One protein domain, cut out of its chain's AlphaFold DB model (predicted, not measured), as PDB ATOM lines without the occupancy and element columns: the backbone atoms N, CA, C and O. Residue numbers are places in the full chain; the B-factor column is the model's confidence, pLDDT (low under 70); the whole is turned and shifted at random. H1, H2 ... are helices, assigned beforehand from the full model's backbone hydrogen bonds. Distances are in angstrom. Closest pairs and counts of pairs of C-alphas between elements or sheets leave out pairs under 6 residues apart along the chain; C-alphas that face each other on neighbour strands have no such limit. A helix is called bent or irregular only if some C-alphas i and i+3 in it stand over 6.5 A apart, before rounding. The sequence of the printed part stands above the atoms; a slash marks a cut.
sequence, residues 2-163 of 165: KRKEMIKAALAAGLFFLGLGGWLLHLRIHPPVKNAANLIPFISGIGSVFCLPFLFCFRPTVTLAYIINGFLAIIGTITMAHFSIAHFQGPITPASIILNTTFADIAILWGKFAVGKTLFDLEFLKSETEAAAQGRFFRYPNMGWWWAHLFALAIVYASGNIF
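What this domain is: This is residues 2 to 163 of the 165 residues of an uncharacterized protein of Omnitrophica WOR_2 bacterium RIFCSPLOWO2_12_FULL_46_30 (UniProt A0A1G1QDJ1). Four long helices, H1, H2, H3 and H5, form an up-and-down bundle, each running against the one before it. H6 packs on H3 at a slant, short H4 sits near the start of H5, and residues 125 to 132 stick out as a loop. The printed part has 162 residues with six named helices, H1 to H6 in chain order, and no named strand; the class is all helix. It is compact, with a radius of gyration of the C-alphas of 17.3 A and spans of 51 by 35 by 31 A.

Where its parts are: Find C-alpha 3 at (25.012, -35.748, -26.188); from there H1, residues 3 to 29, runs 39.4 A. H2, residues 36 to 57, runs 32.5 A with a kink of 27 degrees near residue 48. H3, residues 59 to 86, runs 41.0 A and is irregular: C-alphas 60 and 63 are 7.3 A apart. H4 is residues 94 to 99. H5, residues 103 to 124, runs 31.3 A. H6, residues 143 to 163, runs 30.3 A to C-alpha 163 at (66.273, -68.610, -23.015).

How they stand to each other: Look first at the hairpin of H1 and H2, which touch at a shallow tilt of 7 degrees; their closest C-alphas, Gly 19 and Val 49, are 4.8 A apart. H2 and H3 form another hairpin, closest at the C-alphas of Phe 56 and Val 62, 4.9 A, with H2 touching through residues 48 to 56 alone. H5 touches H1, closest at the C-alphas of Leu 15 and Lys 112, 5.7 A, and H3, closest at those of Thr 77 and Ile 106, 5.7 A. H6 touches H3, whose residues 70 to 78 alone take part, at a steep tilt of 43 degrees. The closest C-alphas there, Ile 74 and Leu 150, are 5.5 A apart. H4 is close to H5 but not clearly touching, with the C-alphas of Ile 98 and Ala 104 6.7 A apart. Every O i to N i+4 pair is within hydrogen-bond range in H1, H4, H5 and H6, against 14 of 18 in H2 and 22 of 24 in H3.

The domain as a whole: The C-alphas farthest apart, Lys 2 and Phe 163, are 54.5 A apart. The printed part has no cut. The link from H5 to H6, 18 residues, is long; within it residues 125 to 132 stand free. Look at residues 126 to 135 for pLDDT under 70.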
ATOM      1  N   LYS A   2      23.080 -35.997 -30.683       88.25
ATOM      2  CA  LYS A   2      22.778 -36.432 -29.304       88.25
ATOM      3  C   LYS A   2      24.036 -36.274 -28.432       88.25
ATOM      4  O   LYS A   2      25.138 -36.493 -28.926       88.25
ATOM      5  N   ARG A   3      23.888 -35.956 -27.137       91.00
ATOM      6  CA  ARG A   3      25.012 -35.748 -26.188       91.00
ATOM      7  C   ARG A   3      26.033 -36.897 -26.191       91.00
ATOM      8  O   ARG A   3      27.229 -36.640 -26.159       91.00
ATOM      9  N   LYS A   4      25.565 -38.149 -26.288       89.81
ATOM     10  CA  LYS A   4      26.422 -39.344 -26.408       89.81
ATOM     11  C   LYS A   4      27.374 -39.248 -27.609       89.81
ATOM     12  O   LYS A   4      28.563 -39.479 -27.447       89.81
ATOM     13  N   GLU A   5      26.867 -38.858 -28.776       91.38
ATOM     14  CA  GLU A   5      27.671 -38.747 -30.001       91.38
ATOM     15  C   GLU A   5      28.712 -37.629 -29.908       91.38
ATOM     16  O   GLU A   5      29.823 -37.782 -30.402       91.38
ATOM     17  N   MET A   6      28.391 -36.524 -29.223       94.19
ATOM     18  CA  MET A   6      29.362 -35.450 -28.975       94.19
ATOM     19  C   MET A   6      30.506 -35.921 -28.074       94.19
ATOM     20  O   MET A   6      31.668 -35.671 -28.382       94.19
ATOM     21  N   ILE A   7      30.188 -36.642 -26.992       94.94
ATOM     22  CA  ILE A   7      31.198 -37.222 -26.093       94.94
ATOM     23  C   ILE A   7      32.049 -38.243 -26.855       94.94
ATOM     24  O   ILE A   7      33.272 -38.207 -26.767       94.94
ATOM     25  N   LYS A   8      31.415 -39.116 -27.641       94.69
ATOM     26  CA  LYS A   8      32.101 -40.119 -28.458       94.69
ATOM     27  C   LYS A   8      33.077 -39.474 -29.443       94.69
ATOM     28  O   LYS A   8      34.230 -39.884 -29.504       94.69
ATOM     29  N   ALA A   9      32.640 -38.442 -30.164       95.06
ATOM     30  CA  ALA A   9      33.488 -37.707 -31.097       95.06
ATOM     31  C   ALA A   9      34.667 -37.023 -30.386       95.06
ATOM     32  O   ALA A   9      35.801 -37.134 -30.846       95.06
ATOM     33  N   ALA A  10      34.425 -36.377 -29.241       97.19
ATOM     34  CA  ALA A  10      35.480 -35.736 -28.455       97.19
ATOM     35  C   ALA A  10      36.516 -36.748 -27.935       97.19
ATOM     36  O   ALA A  10      37.716 -36.502 -28.027       97.19
ATOM     37  N   LEU A  11      36.074 -37.909 -27.446       97.44
ATOM     38  CA  LEU A  11      36.970 -38.978 -27.000       97.44
ATOM     39  C   LEU A  11      37.742 -39.605 -28.168       97.44
ATOM     40  O   LEU A  11      38.930 -39.870 -28.025       97.44
ATOM     41  N   ALA A  12      37.112 -39.808 -29.329       96.62
ATOM     42  CA  ALA A  12      37.799 -40.302 -30.523       96.62
ATOM     43  C   ALA A  12      38.865 -39.307 -31.014       96.62
ATOM     44  O   ALA A  12      39.977 -39.716 -31.348       96.62
ATOM     45  N   ALA A  13      38.573 -38.004 -30.978       97.12
ATOM     46  CA  ALA A  13      39.558 -36.961 -31.255       97.12
ATOM     47  C   ALA A  13      40.698 -36.967 -30.221       97.12
ATOM     48  O   ALA A  13      41.866 -36.906 -30.594       97.12
ATOM     49  N   GLY A  14      40.387 -37.111 -28.929       97.69
ATOM     50  CA  GLY A  14      41.398 -37.264 -27.878       97.69
ATOM     51  C   GLY A  14      42.292 -38.487 -28.099       97.69
ATOM     52  O   GLY A  14      43.512 -38.388 -27.984       97.69
ATOM     53  N   LEU A  15      41.707 -39.621 -28.493       97.25
ATOM     54  CA  LEU A  15      42.434 -40.842 -28.840       97.25
ATOM     55  C   LEU A  15      43.367 -40.619 -30.039       97.25
ATOM     56  O   LEU A  15      44.517 -41.057 -30.002       97.25
ATOM     57  N   PHE A  16      42.892 -39.906 -31.065       97.88
ATOM     58  CA  PHE A  16      43.694 -39.502 -32.219       97.88
ATOM     59  C   PHE A  16      44.882 -38.627 -31.803       97.88
ATOM     60  O   PHE A  16      46.013 -38.955 -32.149       97.88
ATOM     61  N   PHE A  17      44.669 -37.561 -31.025       98.06
ATOM     62  CA  PHE A  17      45.751 -36.652 -30.627       98.06
ATOM     63  C   PHE A  17      46.764 -37.301 -29.679       98.06
ATOM     64  O   PHE A  17      47.963 -37.085 -29.845       98.06
ATOM     65  N   LEU A  18      46.317 -38.133 -28.734       97.50
ATOM     66  CA  LEU A  18      47.217 -38.918 -27.879       97.50
ATOM     67  C   LEU A  18      48.032 -39.920 -28.703       97.50
ATOM     68  O   LEU A  18      49.241 -40.043 -28.507       97.50
ATOM     69  N   GLY A  19      47.381 -40.610 -29.644       96.12
ATOM     70  CA  GLY A  19      48.049 -41.501 -30.585       96.12
ATOM     71  C   GLY A  19      49.081 -40.760 -31.430       96.12
ATOM     72  O   GLY A  19      50.216 -41.217 -31.530       96.12
ATOM     73  N   LEU A  20      48.707 -39.617 -32.009       96.69
ATOM     74  CA  LEU A  20      49.568 -38.804 -32.864       96.69
ATOM     75  C   LEU A  20      50.769 -38.273 -32.083       96.69
ATOM     76  O   LEU A  20      51.898 -38.439 -32.529       96.69
ATOM     77  N   GLY A  21      50.545 -37.688 -30.904       95.75
ATOM     78  CA  GLY A  21      51.617 -37.189 -30.045       95.75
ATOM     79  C   GLY A  21      52.595 -38.294 -29.645       95.75
ATOM     80  O   GLY A  21      53.798 -38.146 -29.848       95.75
ATOM     81  N   GLY A  22      52.086 -39.433 -29.161       94.12
ATOM     82  CA  GLY A  22      52.921 -40.587 -28.815       94.12
ATOM     83  C   GLY A  22      53.675 -41.162 -30.018       94.12
ATOM     84  O   GLY A  22      54.848 -41.506 -29.908       94.12
ATOM     85  N   TRP A  23      53.043 -41.216 -31.193       94.12
ATOM     86  CA  TRP A  23      53.703 -41.677 -32.413       94.12
ATOM     87  C   TRP A  23      54.808 -40.720 -32.867       94.12
ATOM     88  O   TRP A  23      55.902 -41.174 -33.176       94.12
ATOM     89  N   LEU A  24      54.580 -39.404 -32.842       94.38
ATOM     90  CA  LEU A  24      55.600 -38.409 -33.191       94.38
ATOM     91  C   LEU A  24      56.806 -38.455 -32.239       94.38
ATOM     92  O   LEU A  24      57.947 -38.363 -32.700       94.38
ATOM     93  N   LEU A  25      56.579 -38.654 -30.935       92.31
ATOM     94  CA  LEU A  25      57.655 -38.908 -29.969       92.31
ATOM     95  C   LEU A  25      58.421 -40.187 -30.322       92.31
ATOM     96  O   LEU A  25      59.651 -40.181 -30.365       92.31
ATOM     97  N   HIS A  26      57.706 -41.251 -30.686       90.69
ATOM     98  CA  HIS A  26      58.326 -42.500 -31.109       90.69
ATOM     99  C   HIS A  26      59.188 -42.334 -32.372       90.69
ATOM    100  O   HIS A  26      60.310 -42.832 -32.408       90.69
ATOM    101  N   LEU A  27      58.729 -41.587 -33.383       90.75
ATOM    102  CA  LEU A  27      59.497 -41.325 -34.613       90.75
ATOM    103  C   LEU A  27      60.767 -40.510 -34.368       90.75
ATOM    104  O   LEU A  27      61.738 -40.648 -35.114       90.75
ATOM    105  N   ARG A  28      60.782 -39.680 -33.320       90.12
ATOM    106  CA  ARG A  28      61.985 -38.958 -32.894       90.12
ATOM    107  C   ARG A  28      63.061 -39.918 -32.379       90.12
ATOM    108  O   ARG A  28      64.240 -39.687 -32.645       90.12
ATOM    109  N   ILE A  29      62.664 -40.978 -31.672       86.25
ATOM    110  CA  ILE A  29      63.570 -41.984 -31.094       86.25
ATOM    111  C   ILE A  29      63.947 -43.046 -32.142       86.25
ATOM    112  O   ILE A  29      65.121 -43.382 -32.295       86.25
ATOM    113  N   HIS A  30      62.971 -43.514 -32.927       88.19
ATOM    114  CA  HIS A  30      63.106 -44.574 -33.930       88.19
ATOM    115  C   HIS A  30      62.715 -44.100 -35.343       88.19
ATOM    116  O   HIS A  30      61.653 -44.467 -35.854       88.19
ATOM    117  N   PRO A  31      63.565 -43.317 -36.038       88.75
ATOM    118  CA  PRO A  31      63.281 -42.923 -37.413       88.75
ATOM    119  C   PRO A  31      63.223 -44.152 -38.339       88.75
ATOM    120  O   PRO A  31      64.155 -44.967 -38.316       88.75
ATOM    121  N   PRO A  32      62.194 -44.286 -39.199       85.88
ATOM    122  CA  PRO A  32      62.001 -45.473 -40.039       85.88
ATOM    123  C   PRO A  32      63.126 -45.656 -41.067       85.88
ATOM    124  O   PRO A  32      63.464 -46.775 -41.430       85.88
ATOM    125  N   VAL A  33      63.761 -44.559 -41.485       87.50
ATOM    126  CA  VAL A  33      64.862 -44.565 -42.461       87.50
ATOM    127  C   VAL A  33      66.196 -45.061 -41.892       87.50
ATOM    128  O   VAL A  33      67.110 -45.336 -42.658       87.50
ATOM    129  N   LYS A  34      66.338 -45.157 -40.559       84.94
ATOM    130  CA  LYS A  34      67.614 -45.526 -39.918       84.94
ATOM    131  C   LYS A  34      67.807 -47.032 -39.743       84.94
ATOM    132  O   LYS A  34      68.944 -47.484 -39.694       84.94
ATOM    133  N   ASN A  35      66.729 -47.801 -39.591       85.56
ATOM    134  CA  ASN A  35      66.794 -49.246 -39.368       85.56
ATOM    135  C   ASN A  35      65.479 -49.895 -39.821       85.56
ATOM    136  O   ASN A  35      64.409 -49.423 -39.444       85.56
ATOM    137  N   ALA A  36      65.552 -50.999 -40.570       85.88
ATOM    138  CA  ALA A  36      64.377 -51.758 -41.003       85.88
ATOM    139  C   ALA A  36      63.503 -52.230 -39.823       85.88
ATOM    140  O   ALA A  36      62.280 -52.270 -39.943       85.88
ATOM    141  N   ALA A  37      64.099 -52.500 -38.656       84.75
ATOM    142  CA  ALA A  37      63.365 -52.838 -37.435       84.75
ATOM    143  C   ALA A  37      62.424 -51.708 -36.966       84.75
ATOM    144  O   ALA A  37      61.393 -51.983 -36.354       84.75
ATOM    145  N   ASN A  38      62.720 -50.446 -37.311       88.69
ATOM    146  CA  ASN A  38      61.875 -49.294 -36.979       88.69
ATOM    147  C   ASN A  38      60.627 -49.195 -37.878       88.69
ATOM    148  O   ASN A  38      59.713 -48.424 -37.578       88.69
ATOM    149  N   LEU A  39      60.544 -49.980 -38.961       88.00
ATOM    150  CA  LEU A  39      59.382 -49.980 -39.849       88.00
ATOM    151  C   LEU A  39      58.145 -50.590 -39.171       88.00
ATOM    152  O   LEU A  39      57.027 -50.129 -39.396       88.00
ATOM    153  N   ILE A  40      58.336 -51.588 -38.301       86.81
ATOM    154  CA  ILE A  40      57.233 -52.239 -37.581       86.81
ATOM    155  C   ILE A  40      56.538 -51.243 -36.631       86.81
ATOM    156  O   ILE A  40      55.323 -51.060 -36.761       86.81
ATOM    157  N   PRO A  41      57.251 -50.531 -35.729       85.62
ATOM    158  CA  PRO A  41      56.639 -49.480 -34.921       85.62
ATOM    159  C   PRO A  41      56.048 -48.329 -35.742       85.62
ATOM    160  O   PRO A  41      55.017 -47.779 -35.359       85.62
ATOM    161  N   PHE A  42      56.649 -47.988 -36.888       90.38
ATOM    162  CA  PHE A  42      56.110 -46.974 -37.795       90.38
ATOM    163  C   PHE A  42      54.718 -47.360 -38.320       90.38
ATOM    164  O   PHE A  42      53.764 -46.600 -38.142       90.38
ATOM    165  N   ILE A  43      54.579 -48.558 -38.902       90.75
ATOM    166  CA  ILE A  43      53.307 -49.065 -39.448       90.75
ATOM    167  C   ILE A  43      52.276 -49.270 -38.331       90.75
ATOM    168  O   ILE A  43      51.117 -48.875 -38.473       90.75
ATOM    169  N   SER A  44      52.697 -49.836 -37.194       88.12
ATOM    170  CA  SER A  44      51.843 -49.993 -36.009       88.12
ATOM    171  C   SER A  44      51.319 -48.642 -35.507       88.12
ATOM    172  O   SER A  44      50.139 -48.506 -35.174       88.12
ATOM    173  N   GLY A  45      52.162 -47.609 -35.541       91.25
ATOM    174  CA  GLY A  45      51.792 -46.234 -35.234       91.25
ATOM    175  C   GLY A  45      50.714 -45.681 -36.164       91.25
ATOM    176  O   GLY A  45      49.713 -45.174 -35.669       91.25
ATOM    177  N   ILE A  46      50.833 -45.864 -37.484       92.75
ATOM    178  CA  ILE A  46      49.784 -45.470 -38.448       92.75
ATOM    179  C   ILE A  46      48.451 -46.143 -38.101       92.75
ATOM    180  O   ILE A  46      47.423 -45.471 -37.980       92.75
ATOM    181  N   GLY A  47      48.465 -47.461 -37.879       91.62
ATOM    182  CA  GLY A  47      47.268 -48.201 -37.478       91.62
ATOM    183  C   GLY A  47      46.668 -47.672 -36.173       91.62
ATOM    184  O   GLY A  47      45.457 -47.474 -36.065       91.62
ATOM    185  N   SER A  48      47.512 -47.371 -35.188       92.44
ATOM    186  CA  SER A  48      47.060 -46.836 -33.907       92.44
ATOM    187  C   SER A  48      46.539 -45.400 -33.981       92.44
ATOM    188  O   SER A  48      45.671 -45.060 -33.179       92.44
ATOM    189  N   VAL A  49      47.098 -44.548 -34.840       96.06
ATOM    190  CA  VAL A  49      46.732 -43.128 -34.943       96.06
ATOM    191  C   VAL A  49      45.452 -42.968 -35.749       96.06
ATOM    192  O   VAL A  49      44.566 -42.232 -35.334       96.06
ATOM    193  N   PHE A  50      45.334 -43.666 -36.877       94.81
ATOM    194  CA  PHE A  50      44.246 -43.441 -37.828       94.81
ATOM    195  C   PHE A  50      43.172 -44.524 -37.757       94.81
ATOM    196  O   PHE A  50      41.989 -44.213 -37.605       94.81
ATOM    197  N   CYS A  51      43.565 -45.798 -37.824       94.81
ATOM    198  CA  CYS A  51      42.594 -46.891 -37.872       94.81
ATOM    199  C   CYS A  51      41.870 -47.045 -36.533       94.81
ATOM    200  O   CYS A  51      40.661 -47.242 -36.509       94.81
ATOM    201  N   LEU A  52      42.578 -46.925 -35.408       94.88
ATOM    202  CA  LEU A  52      41.992 -47.187 -34.095       94.88
ATOM    203  C   LEU A  52      40.882 -46.187 -33.705       94.88
ATOM    204  O   LEU A  52      39.790 -46.654 -33.371       94.88
ATOM    205  N   PRO A  53      41.062 -44.848 -33.799       95.19
ATOM    206  CA  PRO A  53      39.960 -43.911 -33.564       95.19
ATOM    207  C   PRO A  53      38.804 -44.103 -34.542       95.19
ATOM    208  O   PRO A  53      37.645 -44.030 -34.138       95.19
ATOM    209  N   PHE A  54      39.107 -44.428 -35.802       95.38
ATOM    210  CA  PHE A  54      38.091 -44.725 -36.806       95.38
ATOM    211  C   PHE A  54      37.250 -45.952 -36.428       95.38
ATOM    212  O   PHE A  54      36.024 -45.886 -36.477       95.38
ATOM    213  N   LEU A  55      37.866 -47.042 -35.957       96.12
ATOM    214  CA  LEU A  55      37.141 -48.228 -35.489       96.12
ATOM    215  C   LEU A  55      36.237 -47.923 -34.285       96.12
ATOM    216  O   LEU A  55      35.161 -48.507 -34.168       96.12
ATOM    217  N   PHE A  56      36.610 -46.993 -33.404       96.25
ATOM    218  CA  PHE A  56      35.726 -46.583 -32.307       96.25
ATOM    219  C   PHE A  56      34.489 -45.809 -32.787       96.25
ATOM    220  O   PHE A  56      33.468 -45.814 -32.094       96.25
ATOM    221  N   CYS A  57      34.518 -45.191 -33.971       93.88
ATOM    222  CA  CYS A  57      33.363 -44.484 -34.526       93.88
ATOM    223  C   CYS A  57      32.210 -45.433 -34.895       93.88
ATOM    224  O   CYS A  57      31.046 -45.055 -34.733       93.88
ATOM    225  N   PHE A  58      32.492 -46.682 -35.280       94.06
ATOM    226  CA  PHE A  58      31.467 -47.642 -35.702       94.06
ATOM    227  C   PHE A  58      31.149 -48.647 -34.600       94.06
ATOM    228  O   PHE A  58      32.013 -49.370 -34.115       94.06
ATOM    229  N   ARG A  59      29.869 -48.733 -34.222       91.12
ATOM    230  CA  ARG A  59      29.391 -49.637 -33.164       91.12
ATOM    231  C   ARG A  59      29.843 -51.102 -33.329       91.12
ATOM    232  O   ARG A  59      30.285 -51.664 -32.329       91.12
ATOM    233  N   PRO A  60      29.800 -51.721 -34.529       94.31
ATOM    234  CA  PRO A  60      30.210 -53.120 -34.701       94.31
ATOM    235  C   PRO A  60      31.692 -53.374 -34.405       94.31
ATOM    236  O   PRO A  60      32.071 -54.495 -34.083       94.31
ATOM    237  N   THR A  61      32.532 -52.343 -34.496       96.56
ATOM    238  CA  THR A  61      33.986 -52.466 -34.357       96.56
ATOM    239  C   THR A  61      34.511 -52.001 -33.002       96.56
ATOM    240  O   THR A  61      35.697 -52.172 -32.743       96.56
ATOM    241  N   VAL A  62      33.669 -51.470 -32.105       95.12
ATOM    242  CA  VAL A  62      34.109 -50.942 -30.795       95.12
ATOM    243  C   VAL A  62      34.790 -52.014 -29.940       95.12
ATOM    244  O   VAL A  62      35.832 -51.747 -29.348       95.12
ATOM    245  N   THR A  63      34.252 -53.236 -29.899       94.94
ATOM    246  CA  THR A  63      34.865 -54.355 -29.160       94.94
ATOM    247  C   THR A  63      36.251 -54.691 -29.704       94.94
ATOM    248  O   THR A  63      37.206 -54.809 -28.939       94.94
ATOM    249  N   LEU A  64      36.381 -54.785 -31.029       96.44
ATOM    250  CA  LEU A  64      37.664 -55.035 -31.682       96.44
ATOM    251  C   LEU A  64      38.655 -53.894 -31.409       96.44
ATOM    252  O   LEU A  64      39.796 -54.150 -31.035       96.44
ATOM    253  N   ALA A  65      38.209 -52.643 -31.540       96.81
ATOM    254  CA  ALA A  65      39.017 -51.462 -31.267       96.81
ATOM    255  C   ALA A  65      39.531 -51.457 -29.823       96.81
ATOM    256  O   ALA A  65      40.702 -51.182 -29.587       96.81
ATOM    257  N   TYR A  66      38.686 -51.821 -28.856       96.94
ATOM    258  CA  TYR A  66      39.075 -51.918 -27.453       96.94
ATOM    259  C   TYR A  66      40.138 -52.991 -27.209       96.94
ATOM    260  O   TYR A  66      41.142 -52.718 -26.547       96.94
ATOM    261  N   ILE A  67      39.958 -54.175 -27.800       96.88
ATOM    262  CA  ILE A  67      40.921 -55.276 -27.703       96.88
ATOM    263  C   ILE A  67      42.278 -54.857 -28.290       96.88
ATOM    264  O   ILE A  67      43.305 -54.971 -27.618       96.88
ATOM    265  N   ILE A  68      42.280 -54.310 -29.510       96.75
ATOM    266  CA  ILE A  68      43.498 -53.829 -30.180       96.75
ATOM    267  C   ILE A  68      44.168 -52.732 -29.347       96.75
ATOM    268  O   ILE A  68      45.376 -52.780 -29.129       96.75
ATOM    269  N   ASN A  69      43.399 -51.763 -28.845       97.31
ATOM    270  CA  ASN A  69      43.923 -50.650 -28.057       97.31
ATOM    271  C   ASN A  69      44.681 -51.128 -26.813       97.31
ATOM    272  O   ASN A  69      45.778 -50.641 -26.537       97.31
ATOM    273  N   GLY A  70      44.124 -52.090 -26.075       97.19
ATOM    274  CA  GLY A  70      44.777 -52.598 -24.873       97.19
ATOM    275  C   GLY A  70      45.966 -53.516 -25.156       97.19
ATOM    276  O   GLY A  70      46.987 -53.387 -24.484       97.19
ATOM    277  N   PHE A  71      45.924 -54.360 -26.193       97.19
ATOM    278  CA  PHE A  71      47.110 -55.143 -26.567       97.19
ATOM    279  C   PHE A  71      48.247 -54.265 -27.099       97.19
ATOM    280  O   PHE A  71      49.401 -54.511 -26.756       97.19
ATOM    281  N   LEU A  72      47.948 -53.200 -27.851       95.50
ATOM    282  CA  LEU A  72      48.957 -52.206 -28.234       95.50
ATOM    283  C   LEU A  72      49.564 -51.516 -27.006       95.50
ATOM    284  O   LEU A  72      50.773 -51.284 -26.979       95.50
ATOM    285  N   ALA A  73      48.758 -51.219 -25.980       97.00
ATOM    286  CA  ALA A  73      49.254 -50.649 -24.731       97.00
ATOM    287  C   ALA A  73      50.188 -51.611 -23.983       97.00
ATOM    288  O   ALA A  73      51.262 -51.203 -23.536       97.00
ATOM    289  N   ILE A  74      49.828 -52.894 -23.907       97.94
ATOM    290  CA  ILE A  74      50.644 -53.934 -23.269       97.94
ATOM    291  C   ILE A  74      51.959 -54.146 -24.025       97.94
ATOM    292  O   ILE A  74      53.030 -54.033 -23.430       97.94
ATOM    293  N   ILE A  75      51.894 -54.412 -25.332       95.94
ATOM    294  CA  ILE A  75      53.077 -54.682 -26.160       95.94
ATOM    295  C   ILE A  75      54.009 -53.468 -26.160       95.94
ATOM    296  O   ILE A  75      55.216 -53.617 -25.962       95.94
ATOM    297  N   GLY A  76      53.454 -52.263 -26.323       94.81
ATOM    298  CA  GLY A  76      54.220 -51.023 -26.242       94.81
ATOM    299  C   GLY A  76      54.890 -50.861 -24.879       94.81
ATOM    300  O   GLY A  76      56.080 -50.590 -24.824       94.81
ATOM    301  N   THR A  77      54.176 -51.109 -23.777       97.44
ATOM    302  CA  THR A  77      54.753 -51.028 -22.424       97.44
ATOM    303  C   THR A  77      55.927 -51.985 -22.247       97.44
ATOM    304  O   THR A  77      56.989 -51.560 -21.802       97.44
ATOM    305  N   ILE A  78      55.768 -53.257 -22.620       97.50
ATOM    306  CA  ILE A  78      56.811 -54.280 -22.451       97.50
ATOM    307  C   ILE A  78      58.050 -53.933 -23.285       97.50
ATOM    308  O   ILE A  78      59.168 -53.936 -22.769       97.50
ATOM    309  N   THR A  79      57.857 -53.603 -24.562       94.25
ATOM    310  CA  THR A  79      58.965 -53.301 -25.482       94.25
ATOM    311  C   THR A  79      59.684 -52.002 -25.122       94.25
ATOM    312  O   THR A  79      60.912 -51.974 -25.126       94.25
ATOM    313  N   MET A  80      58.954 -50.953 -24.733       94.75
ATOM    314  CA  MET A  80      59.536 -49.682 -24.290       94.75
ATOM    315  C   MET A  80      60.248 -49.814 -22.934       94.75
ATOM    316  O   MET A  80      61.341 -49.277 -22.759       94.75
ATOM    317  N   ALA A  81      59.696 -50.593 -21.996       95.44
ATOM    318  CA  ALA A  81      60.371 -50.904 -20.736       95.44
ATOM    319  C   ALA A  81      61.676 -51.677 -20.973       95.44
ATOM    320  O   ALA A  81      62.712 -51.303 -20.424       95.44
ATOM    321  N   HIS A  82      61.664 -52.701 -21.835       94.75
ATOM    322  CA  HIS A  82      62.887 -53.415 -22.204       94.75
ATOM    323  C   HIS A  82      63.900 -52.478 -22.875       94.75
ATOM    324  O   HIS A  82      65.060 -52.461 -22.471       94.75
ATOM    325  N   PHE A  83      63.471 -51.653 -23.837       92.38
ATOM    326  CA  PHE A  83      64.345 -50.676 -24.490       92.38
ATOM    327  C   PHE A  83      65.009 -49.737 -23.477       92.38
ATOM    328  O   PHE A  83      66.227 -49.564 -23.522       92.38
ATOM    329  N   SER A  84      64.225 -49.202 -22.537       93.94
ATOM    330  CA  SER A  84      64.716 -48.333 -21.467       93.94
ATOM    331  C   SER A  84      65.748 -49.020 -20.588       93.94
ATOM    332  O   SER A  84      66.765 -48.412 -20.292       93.94
ATOM    333  N   ILE A  85      65.520 -50.275 -20.195       92.44
ATOM    334  CA  ILE A  85      66.470 -51.043 -19.376       92.44
ATOM    335  C   ILE A  85      67.759 -51.322 -20.162       92.44
ATOM    336  O   ILE A  85      68.851 -51.141 -19.632       92.44
ATOM    337  N   ALA A  86      67.641 -51.740 -21.423       91.69
ATOM    338  CA  ALA A  86      68.781 -52.134 -22.250       91.69
ATOM    339  C   ALA A  86      69.680 -50.952 -22.655       91.69
ATOM    340  O   ALA A  86      70.873 -51.143 -22.877       91.69
ATOM    341  N   HIS A  87      69.121 -49.742 -22.746       90.00
ATOM    342  CA  HIS A  87      69.834 -48.536 -23.177       90.00
ATOM    343  C   HIS A  87      69.957 -47.486 -22.068       90.00
ATOM    344  O   HIS A  87      70.307 -46.341 -22.357       90.00
ATOM    345  N   PHE A  88      69.666 -47.839 -20.811       90.50
ATOM    346  CA  PHE A  88      69.761 -46.891 -19.707       90.50
ATOM    347  C   PHE A  88      71.206 -46.416 -19.538       90.50
ATOM    348  O   PHE A  88      72.124 -47.220 -19.377       90.50
ATOM    349  N   GLN A  89      71.404 -45.100 -19.548       83.94
ATOM    350  CA  GLN A  89      72.703 -44.474 -19.331       83.94
ATOM    351  C   GLN A  89      72.594 -43.427 -18.223       83.94
ATOM    352  O   GLN A  89      71.671 -42.612 -18.201       83.94
ATOM    353  N   GLY A  90      73.571 -43.430 -17.318       84.44
ATOM    354  CA  GLY A  90      73.661 -42.475 -16.216       84.44
ATOM    355  C   GLY A  90      73.236 -43.040 -14.855       84.44
ATOM    356  O   GLY A  90      72.952 -44.231 -14.721       84.44
ATOM    357  N   PRO A  91      73.246 -42.195 -13.808       89.12
ATOM    358  CA  PRO A  91      72.946 -42.622 -12.448       89.12
ATOM    359  C   PRO A  91      71.460 -42.955 -12.280       89.12
ATOM    360  O   PRO A  91      70.591 -42.307 -12.870       89.12
ATOM    361  N   ILE A  92      71.156 -43.934 -11.425       90.56
ATOM    362  CA  ILE A  92      69.781 -44.302 -11.066       90.56
ATOM    363  C   ILE A  92      69.257 -43.272 -10.061       90.56
ATOM    364  O   ILE A  92      69.549 -43.331  -8.871       90.56
ATOM    365  N   THR A  93      68.486 -42.307 -10.556       93.81
ATOM    366  CA  THR A  93      67.814 -41.274  -9.756       93.81
ATOM    367  C   THR A  93      66.352 -41.180 -10.188       93.81
ATOM    368  O   THR A  93      66.045 -41.495 -11.338       93.81
ATOM    369  N   PRO A  94      65.426 -40.709  -9.335       89.38
ATOM    370  CA  PRO A  94      64.030 -40.541  -9.743       89.38
ATOM    371  C   PRO A  94      63.875 -39.661 -10.993       89.38
ATOM    372  O   PRO A  94      63.102 -39.984 -11.889       89.38
ATOM    373  N   ALA A  95      64.668 -38.588 -11.090       90.50
ATOM    374  CA  ALA A  95      64.656 -37.691 -12.240       90.50
ATOM    375  C   ALA A  95      65.122 -38.388 -13.527       90.50
ATOM    376  O   ALA A  95      64.458 -38.264 -14.553       90.50
ATOM    377  N   SER A  96      66.217 -39.156 -13.480       88.19
ATOM    378  CA  SER A  96      66.702 -39.894 -14.656       88.19
ATOM    379  C   SER A  96      65.762 -41.028 -15.058       88.19
ATOM    380  O   SER A  96      65.566 -41.248 -16.247       88.19
ATOM    381  N   ILE A  97      65.107 -41.699 -14.107       87.19
ATOM    382  CA  ILE A  97      64.077 -42.696 -14.425       87.19
ATOM    383  C   ILE A  97      62.905 -42.036 -15.158       87.19
ATOM    384  O   ILE A  97      62.431 -42.570 -16.150       87.19
ATOM    385  N   ILE A  98      62.444 -40.866 -14.714       87.44
ATOM    386  CA  ILE A  98      61.284 -40.198 -15.324       87.44
ATOM    387  C   ILE A  98      61.630 -39.567 -16.682       87.44
ATOM    388  O   ILE A  98      60.820 -39.643 -17.603       87.44
ATOM    389  N   LEU A  99      62.803 -38.937 -16.804       88.12
ATOM    390  CA  LEU A  99      63.154 -38.090 -17.952       88.12
ATOM    391  C   LEU A  99      64.051 -38.774 -18.992       88.12
ATOM    392  O   LEU A  99      64.032 -38.368 -20.151       88.12
ATOM    393  N   ASN A 100      64.817 -39.797 -18.602       88.19
ATOM    394  CA  ASN A 100      65.772 -40.483 -19.484       88.19
ATOM    395  C   ASN A 100      65.340 -41.917 -19.830       88.19
ATOM    396  O   ASN A 100      66.127 -42.685 -20.380       88.19
ATOM    397  N   THR A 101      64.103 -42.292 -19.506       91.81
ATOM    398  CA  THR A 101      63.491 -43.547 -19.955       91.81
ATOM    399  C   THR A 101      62.241 -43.245 -20.769       91.81
ATOM    400  O   THR A 101      61.737 -42.123 -20.783       91.81
ATOM    401  N   THR A 102      61.673 -44.272 -21.386       93.50
ATOM    402  CA  THR A 102      60.385 -44.193 -22.078       93.50
ATOM    403  C   THR A 102      59.190 -44.166 -21.114       93.50
ATOM    404  O   THR A 102      58.073 -44.490 -21.511       93.50
ATOM    405  N   PHE A 103      59.381 -43.864 -19.824       93.12
ATOM    406  CA  PHE A 103      58.290 -43.825 -18.847       93.12
ATOM    407  C   PHE A 103      57.211 -42.806 -19.237       93.12
ATOM    408  O   PHE A 103      56.020 -43.114 -19.157       93.12
ATOM    409  N   ALA A 104      57.611 -41.628 -19.726       93.12
ATOM    410  CA  ALA A 104      56.679 -40.622 -20.234       93.12
ATOM    411  C   ALA A 104      55.868 -41.142 -21.438       93.12
ATOM    412  O   ALA A 104      54.647 -40.975 -21.478       93.12
ATOM    413  N   ASP A 105      56.512 -41.840 -22.378       93.62
ATOM    414  CA  ASP A 105      55.844 -42.459 -23.529       93.62
ATOM    415  C   ASP A 105      54.855 -43.553 -23.093       93.62
ATOM    416  O   ASP A 105      53.728 -43.619 -23.593       93.62
ATOM    417  N   ILE A 106      55.237 -44.377 -22.110       96.06
ATOM    418  CA  ILE A 106      54.363 -45.391 -21.502       96.06
ATOM    419  C   ILE A 106      53.146 -44.720 -20.846       96.06
ATOM    420  O   ILE A 106      52.019 -45.176 -21.038       96.06
ATOM    421  N   ALA A 107      53.330 -43.617 -20.120       96.31
ATOM    422  CA  ALA A 107      52.225 -42.890 -19.498       96.31
ATOM    423  C   ALA A 107      51.227 -42.349 -20.541       96.31
ATOM    424  O   ALA A 107      50.014 -42.506 -20.369       96.31
ATOM    425  N   ILE A 108      51.712 -41.793 -21.658       96.31
ATOM    426  CA  ILE A 108      50.862 -41.365 -22.786       96.31
ATOM    427  C   ILE A 108      50.107 -42.562 -23.377       96.31
ATOM    428  O   ILE A 108      48.904 -42.470 -23.644       96.31
ATOM    429  N   LEU A 109      50.781 -43.701 -23.546       96.50
ATOM    430  CA  LEU A 109      50.188 -44.930 -24.071       96.50
ATOM    431  C   LEU A 109      49.046 -45.451 -23.182       96.50
ATOM    432  O   LEU A 109      47.990 -45.817 -23.703       96.50
ATOM    433  N   TRP A 110      49.210 -45.429 -21.858       97.94
ATOM    434  CA  TRP A 110      48.145 -45.798 -20.916       97.94
ATOM    435  C   TRP A 110      47.025 -44.756 -20.841       97.94
ATOM    436  O   TRP A 110      45.858 -45.131 -20.722       97.94
ATOM    437  N   GLY A 111      47.333 -43.465 -21.001       97.81
ATOM    438  CA  GLY A 111      46.320 -42.419 -21.172       97.81
ATOM    439  C   GLY A 111      45.453 -42.658 -22.413       97.81
ATOM    440  O   GLY A 111      44.224 -42.621 -22.342       97.81
ATOM    441  N   LYS A 112      46.082 -43.013 -23.540       97.19
ATOM    442  CA  LYS A 112      45.394 -43.425 -24.775       97.19
ATOM    443  C   LYS A 112      44.533 -44.672 -24.541       97.19
ATOM    444  O   LYS A 112      43.380 -44.725 -24.977       97.19
ATOM    445  N   PHE A 113      45.058 -45.662 -23.817       97.94
ATOM    446  CA  PHE A 113      44.294 -46.850 -23.446       97.94
ATOM    447  C   PHE A 113      43.029 -46.495 -22.651       97.94
ATOM    448  O   PHE A 113      41.934 -46.933 -23.016       97.94
ATOM    449  N   ALA A 114      43.162 -45.648 -21.627       97.88
ATOM    450  CA  ALA A 114      42.056 -45.207 -20.784       97.88
ATOM    451  C   ALA A 114      40.952 -44.507 -21.593       97.88
ATOM    452  O   ALA A 114      39.780 -44.831 -21.417       97.88
ATOM    453  N   VAL A 115      41.306 -43.632 -22.541       97.94
ATOM    454  CA  VAL A 115      40.327 -42.993 -23.441       97.94
ATOM    455  C   VAL A 115      39.575 -44.029 -24.284       97.94
ATOM    456  O   VAL A 115      38.350 -43.965 -24.394       97.94
ATOM    457  N   GLY A 116      40.274 -45.022 -24.843       97.12
ATOM    458  CA  GLY A 116      39.624 -46.103 -25.591       97.12
ATOM    459  C   GLY A 116      38.744 -47.000 -24.713       97.12
ATOM    460  O   GLY A 116      37.686 -47.440 -25.160       97.12
ATOM    461  N   LYS A 117      39.116 -47.213 -23.445       95.69
ATOM    462  CA  LYS A 117      38.241 -47.867 -22.464       95.69
ATOM    463  C   LYS A 117      36.973 -47.051 -22.233       95.69
ATOM    464  O   LYS A 117      35.882 -47.606 -22.281       95.69
ATOM    465  N   THR A 118      37.088 -45.736 -22.050       95.56
ATOM    466  CA  THR A 118      35.917 -44.862 -21.896       95.56
ATOM    467  C   THR A 118      35.020 -44.885 -23.135       95.56
ATOM    468  O   THR A 118      33.803 -44.873 -22.991       95.56
ATOM    469  N   LEU A 119      35.582 -44.966 -24.347       95.75
ATOM    470  CA  LEU A 119      34.808 -45.141 -25.584       95.75
ATOM    471  C   LEU A 119      34.050 -46.475 -25.621       95.75
ATOM    472  O   LEU A 119      32.885 -46.499 -26.018       95.75
ATOM    473  N   PHE A 120      34.693 -47.565 -25.199       94.69
ATOM    474  CA  PHE A 120      34.056 -48.876 -25.070       94.69
ATOM    475  C   PHE A 120      32.909 -48.835 -24.051       94.69
ATOM    476  O   PHE A 120      31.775 -49.205 -24.364       94.69
ATOM    477  N   ASP A 121      33.182 -48.300 -22.864       91.69
ATOM    478  CA  ASP A 121      32.208 -48.156 -21.787       91.69
ATOM    479  C   ASP A 121      31.033 -47.253 -22.219       91.69
ATOM    480  O   ASP A 121      29.871 -47.577 -21.998       91.69
ATOM    481  N   LEU A 122      31.283 -46.150 -22.926       91.94
ATOM    482  CA  LEU A 122      30.219 -45.271 -23.428       91.94
ATOM    483  C   LEU A 122      29.249 -45.994 -24.380       91.94
ATOM    484  O   LEU A 122      28.068 -45.632 -24.460       91.94
ATOM    485  N   GLU A 123      29.733 -46.992 -25.121       90.56
ATOM    486  CA  GLU A 123      28.916 -47.757 -26.057       90.56
ATOM    487  C   GLU A 123      28.127 -48.881 -25.378       90.56
ATOM    488  O   GLU A 123      26.951 -49.062 -25.707       90.56
ATOM    489  N   PHE A 124      28.739 -49.589 -24.423       84.62
ATOM    490  CA  PHE A 124      28.191 -50.824 -23.849       84.62
ATOM    491  C   PHE A 124      27.690 -50.706 -22.399       84.62
ATOM    492  O   PHE A 124      26.818 -51.470 -21.994       84.62
ATOM    493  N   LEU A 125      28.135 -49.721 -21.618       71.06
ATOM    494  CA  LEU A 125      27.894 -49.630 -20.165       71.06
ATOM    495  C   LEU A 125      26.531 -48.999 -19.807       71.06
ATOM    496  O   LEU A 125      26.360 -48.370 -18.768       71.06
ATOM    497  N   LYS A 126      25.523 -49.188 -20.670       56.12
ATOM    498  CA  LYS A 126      24.111 -48.879 -20.381       56.12
ATOM    499  C   LYS A 126      23.260 -50.109 -20.037       56.12
ATOM    500  O   LYS A 126      22.093 -49.914 -19.714       56.12
ATOM    501  N   SER A 127      23.800 -51.333 -20.090       51.31
ATOM    502  CA  SER A 127      23.025 -52.556 -19.805       51.31
ATOM    503  C   SER A 127      23.378 -53.285 -18.503       51.31
ATOM    504  O   SER A 127      22.729 -54.277 -18.207       51.31
ATOM    505  N   GLU A 128      24.358 -52.830 -17.715       49.47
ATOM    506  CA  GLU A 128      24.803 -53.538 -16.499       49.47
ATOM    507  C   GLU A 128      24.534 -52.747 -15.207       49.47
ATOM    508  O   GLU A 128      25.415 -52.522 -14.385       49.47
ATOM    509  N   THR A 129      23.276 -52.358 -14.987       51.19
ATOM    510  CA  THR A 129      22.745 -52.081 -13.634       51.19
ATOM    511  C   THR A 129      22.536 -53.362 -12.809       51.19
ATOM    512  O   THR A 129      21.956 -53.317 -11.728       51.19
ATOM    513  N   GLU A 130      22.988 -54.514 -13.302       50.97
ATOM    514  CA  GLU A 130      22.820 -55.803 -12.646       50.97
ATOM    515  C   GLU A 130      24.027 -56.147 -11.771       50.97
ATOM    516  O   GLU A 130      25.185 -55.954 -12.139       50.97
ATOM    517  N   ALA A 131      23.738 -56.742 -10.616       50.09
ATOM    518  CA  ALA A 131      24.675 -57.247  -9.616       50.09
ATOM    519  C   ALA A 131      25.817 -58.153 -10.152       50.09
ATOM    520  O   ALA A 131      26.740 -58.479  -9.411       50.09
ATOM    521  N   ALA A 132      25.812 -58.528 -11.437       50.75
ATOM    522  CA  ALA A 132      26.852 -59.300 -12.119       50.75
ATOM    523  C   ALA A 132      28.223 -58.591 -12.228       50.75
ATOM    524  O   ALA A 132      29.241 -59.273 -12.409       50.75
ATOM    525  N   ALA A 133      28.265 -57.259 -12.098       54.09
ATOM    526  CA  ALA A 133      29.502 -56.473 -12.097       54.09
ATOM    527  C   ALA A 133      30.235 -56.481 -10.737       54.09
ATOM    528  O   ALA A 133      31.440 -56.215 -10.675       54.09
ATOM    529  N   GLN A 134      29.547 -56.821  -9.639       53.31
ATOM    530  CA  GLN A 134      30.156 -56.876  -8.310       53.31
ATOM    531  C   GLN A 134      31.009 -58.151  -8.168       53.31
ATOM    532  O   GLN A 134      30.503 -59.269  -8.167       53.31
ATOM    533  N   GLY A 135      32.334 -57.981  -8.078       60.84
ATOM    534  CA  GLY A 135      33.285 -59.052  -7.732       60.84
ATOM    535  C   GLY A 135      34.136 -59.625  -8.874       60.84
ATOM    536  O   GLY A 135      34.926 -60.532  -8.636       60.84
ATOM    537  N   ARG A 136      34.039 -59.114 -10.112       75.62
ATOM    538  CA  ARG A 136      34.751 -59.680 -11.285       75.62
ATOM    539  C   ARG A 136      35.817 -58.750 -11.883       75.62
ATOM    540  O   ARG A 136      35.903 -58.602 -13.102       75.62
ATOM    541  N   PHE A 137      36.658 -58.142 -11.043       80.19
ATOM    542  CA  PHE A 137      37.718 -57.211 -11.480       80.19
ATOM    543  C   PHE A 137      38.672 -57.813 -12.532       80.19
ATOM    544  O   PHE A 137      39.108 -57.109 -13.439       80.19
ATOM    545  N   PHE A 138      38.954 -59.117 -12.452       84.88
ATOM    546  CA  PHE A 138      39.837 -59.835 -13.383       84.88
ATOM    547  C   PHE A 138      39.149 -60.355 -14.658       84.88
ATOM    548  O   PHE A 138      39.790 -60.995 -15.487       84.88
ATOM    549  N   ARG A 139      37.851 -60.089 -14.847       85.88
ATOM    550  CA  ARG A 139      37.102 -60.509 -16.039       85.88
ATOM    551  C   ARG A 139      37.048 -59.381 -17.067       85.88
ATOM    552  O   ARG A 139      36.878 -58.222 -16.696       85.88
ATOM    553  N   TYR A 140      37.133 -59.720 -18.355       85.56
ATOM    554  CA  TYR A 140      36.854 -58.776 -19.440       85.56
ATOM    555  C   TYR A 140      35.478 -58.113 -19.223       85.56
ATOM    556  O   TYR A 140      34.531 -58.837 -18.899       85.56
ATOM    557  N   PRO A 141      35.332 -56.786 -19.396       88.31
ATOM    558  CA  PRO A 141      36.299 -55.812 -19.926       88.31
ATOM    559  C   PRO A 141      37.080 -55.022 -18.849       88.31
ATOM    560  O   PRO A 141      37.631 -53.965 -19.151       88.31
ATOM    561  N   ASN A 142      37.113 -55.477 -17.593       88.06
ATOM    562  CA  ASN A 142      37.640 -54.715 -16.452       88.06
ATOM    563  C   ASN A 142      39.175 -54.594 -16.430       88.06
ATOM    564  O   ASN A 142      39.896 -55.375 -17.047       88.06
ATOM    565  N   MET A 143      39.690 -53.625 -15.663       89.88
ATOM    566  CA  MET A 143      41.134 -53.344 -15.579       89.88
ATOM    567  C   MET A 143      41.970 -54.524 -15.079       89.88
ATOM    568  O   MET A 143      43.086 -54.708 -15.556       89.88
ATOM    569  N   GLY A 144      41.453 -55.352 -14.167       90.00
ATOM    570  CA  GLY A 144      42.184 -56.524 -13.681       90.00
ATOM    571  C   GLY A 144      42.495 -57.526 -14.784       90.00
ATOM    572  O   GLY A 144      43.569 -58.121 -14.775       90.00
ATOM    573  N   TRP A 145      41.603 -57.665 -15.769       92.94
ATOM    574  CA  TRP A 145      41.850 -58.503 -16.942       92.94
ATOM    575  C   TRP A 145      43.068 -58.003 -17.730       92.94
ATOM    576  O   TRP A 145      43.940 -58.795 -18.081       92.94
ATOM    577  N   TRP A 146      43.185 -56.689 -17.931       96.12
ATOM    578  CA  TRP A 146      44.328 -56.079 -18.618       96.12
ATOM    579  C   TRP A 146      45.630 -56.187 -17.830       96.12
ATOM    580  O   TRP A 146      46.662 -56.498 -18.418       96.12
ATOM    581  N   TRP A 147      45.590 -56.000 -16.509       95.50
ATOM    582  CA  TRP A 147      46.768 -56.196 -15.661       95.50
ATOM    583  C   TRP A 147      47.263 -57.639 -15.704       95.50
ATOM    584  O   TRP A 147      48.456 -57.864 -15.885       95.50
ATOM    585  N   ALA A 148      46.356 -58.617 -15.626       95.88
ATOM    586  CA  ALA A 148      46.715 -60.027 -15.755       95.88
ATOM    587  C   ALA A 148      47.412 -60.317 -17.097       95.88
ATOM    588  O   ALA A 148      48.443 -60.986 -17.115       95.88
ATOM    589  N   HIS A 149      46.908 -59.761 -18.206       97.12
ATOM    590  CA  HIS A 149      47.531 -59.926 -19.524       97.12
ATOM    591  C   HIS A 149      48.872 -59.199 -19.642       97.12
ATOM    592  O   HIS A 149      49.793 -59.748 -20.244       97.12
ATOM    593  N   LEU A 150      49.014 -58.007 -19.050       97.62
ATOM    594  CA  LEU A 150      50.295 -57.301 -18.991       97.62
ATOM    595  C   LEU A 150      51.355 -58.164 -18.303       97.62
ATOM    596  O   LEU A 150      52.417 -58.385 -18.879       97.62
ATOM    597  N   PHE A 151      51.059 -58.678 -17.107       97.25
ATOM    598  CA  PHE A 151      51.999 -59.512 -16.357       97.25
ATOM    599  C   PHE A 151      52.304 -60.827 -17.078       97.25
ATOM    600  O   PHE A 151      53.471 -61.182 -17.222       97.25
ATOM    601  N   ALA A 152      51.283 -61.526 -17.580       97.38
ATOM    602  CA  ALA A 152      51.471 -62.788 -18.291       97.38
ATOM    603  C   ALA A 152      52.346 -62.614 -19.544       97.38
ATOM    604  O   ALA A 152      53.318 -63.348 -19.725       97.38
ATOM    605  N   LEU A 153      52.056 -61.613 -20.382       97.56
ATOM    606  CA  LEU A 153      52.839 -61.355 -21.592       97.56
ATOM    607  C   LEU A 153      54.245 -60.840 -21.277       97.56
ATOM    608  O   LEU A 153      55.186 -61.216 -21.972       97.56
ATOM    609  N   ALA A 154      54.415 -60.041 -20.220       97.06
ATOM    610  CA  ALA A 154      55.735 -59.609 -19.770       97.06
ATOM    611  C   ALA A 154      56.602 -60.802 -19.338       97.06
ATOM    612  O   ALA A 154      57.769 -60.864 -19.714       97.06
ATOM    613  N   ILE A 155      56.031 -61.775 -18.616       96.62
ATOM    614  CA  ILE A 155      56.735 -63.000 -18.199       96.62
ATOM    615  C   ILE A 155      57.126 -63.850 -19.409       96.62
ATOM    616  O   ILE A 155      58.270 -64.301 -19.487       96.62
ATOM    617  N   VAL A 156      56.210 -64.051 -20.362       96.50
ATOM    618  CA  VAL A 156      56.489 -64.815 -21.591       96.50
ATOM    619  C   VAL A 156      57.599 -64.142 -22.395       96.50
ATOM    620  O   VAL A 156      58.563 -64.801 -22.782       96.50
ATOM    621  N   TYR A 157      57.507 -62.825 -22.591       95.38
ATOM    622  CA  TYR A 157      58.520 -62.047 -23.297       95.38
ATOM    623  C   TYR A 157      59.887 -62.111 -22.600       95.38
ATOM    624  O   TYR A 157      60.895 -62.399 -23.244       95.38
ATOM    625  N   ALA A 158      59.925 -61.891 -21.282       93.62
ATOM    626  CA  ALA A 158      61.154 -61.939 -20.496       93.62
ATOM    627  C   ALA A 158      61.800 -63.330 -20.532       93.62
ATOM    628  O   ALA A 158      63.004 -63.437 -20.748       93.62
ATOM    629  N   SER A 159      61.000 -64.391 -20.393       94.19
ATOM    630  CA  SER A 159      61.470 -65.777 -20.511       94.19
ATOM    631  C   SER A 159      62.071 -66.037 -21.893       94.19
ATOM    632  O   SER A 159      63.194 -66.525 -21.986       94.19
ATOM    633  N   GLY A 160      61.377 -65.643 -22.965       92.62
ATOM    634  CA  GLY A 160      61.889 -65.773 -24.332       92.62
ATOM    635  C   GLY A 160      63.233 -65.066 -24.526       92.62
ATOM    636  O   GLY A 160      64.162 -65.652 -25.068       92.62
ATOM    637  N   ASN A 161      63.373 -63.849 -23.996       89.75
ATOM    638  CA  ASN A 161      64.613 -63.071 -24.070       89.75
ATOM    639  C   ASN A 161      65.776 -63.669 -23.247       89.75
ATOM    640  O   ASN A 161      66.941 -63.399 -23.538       89.75
ATOM    641  N   ILE A 162      65.482 -64.452 -22.204       90.69
ATOM    642  CA  ILE A 162      66.493 -65.137 -21.383       90.69
ATOM    643  C   ILE A 162      66.942 -66.444 -22.046       90.69
ATOM    644  O   ILE A 162      68.140 -66.714 -22.094       90.69
ATOM    645  N   PHE A 163      65.997 -67.251 -22.538       89.62
ATOM    646  CA  PHE A 163      66.273 -68.610 -23.015       89.62
ATOM    647  C   PHE A 163      66.640 -68.699 -24.502       89.62
ATOM    648  O   PHE A 163      67.296 -69.660 -24.890       89.62
TER     649      PHE A 163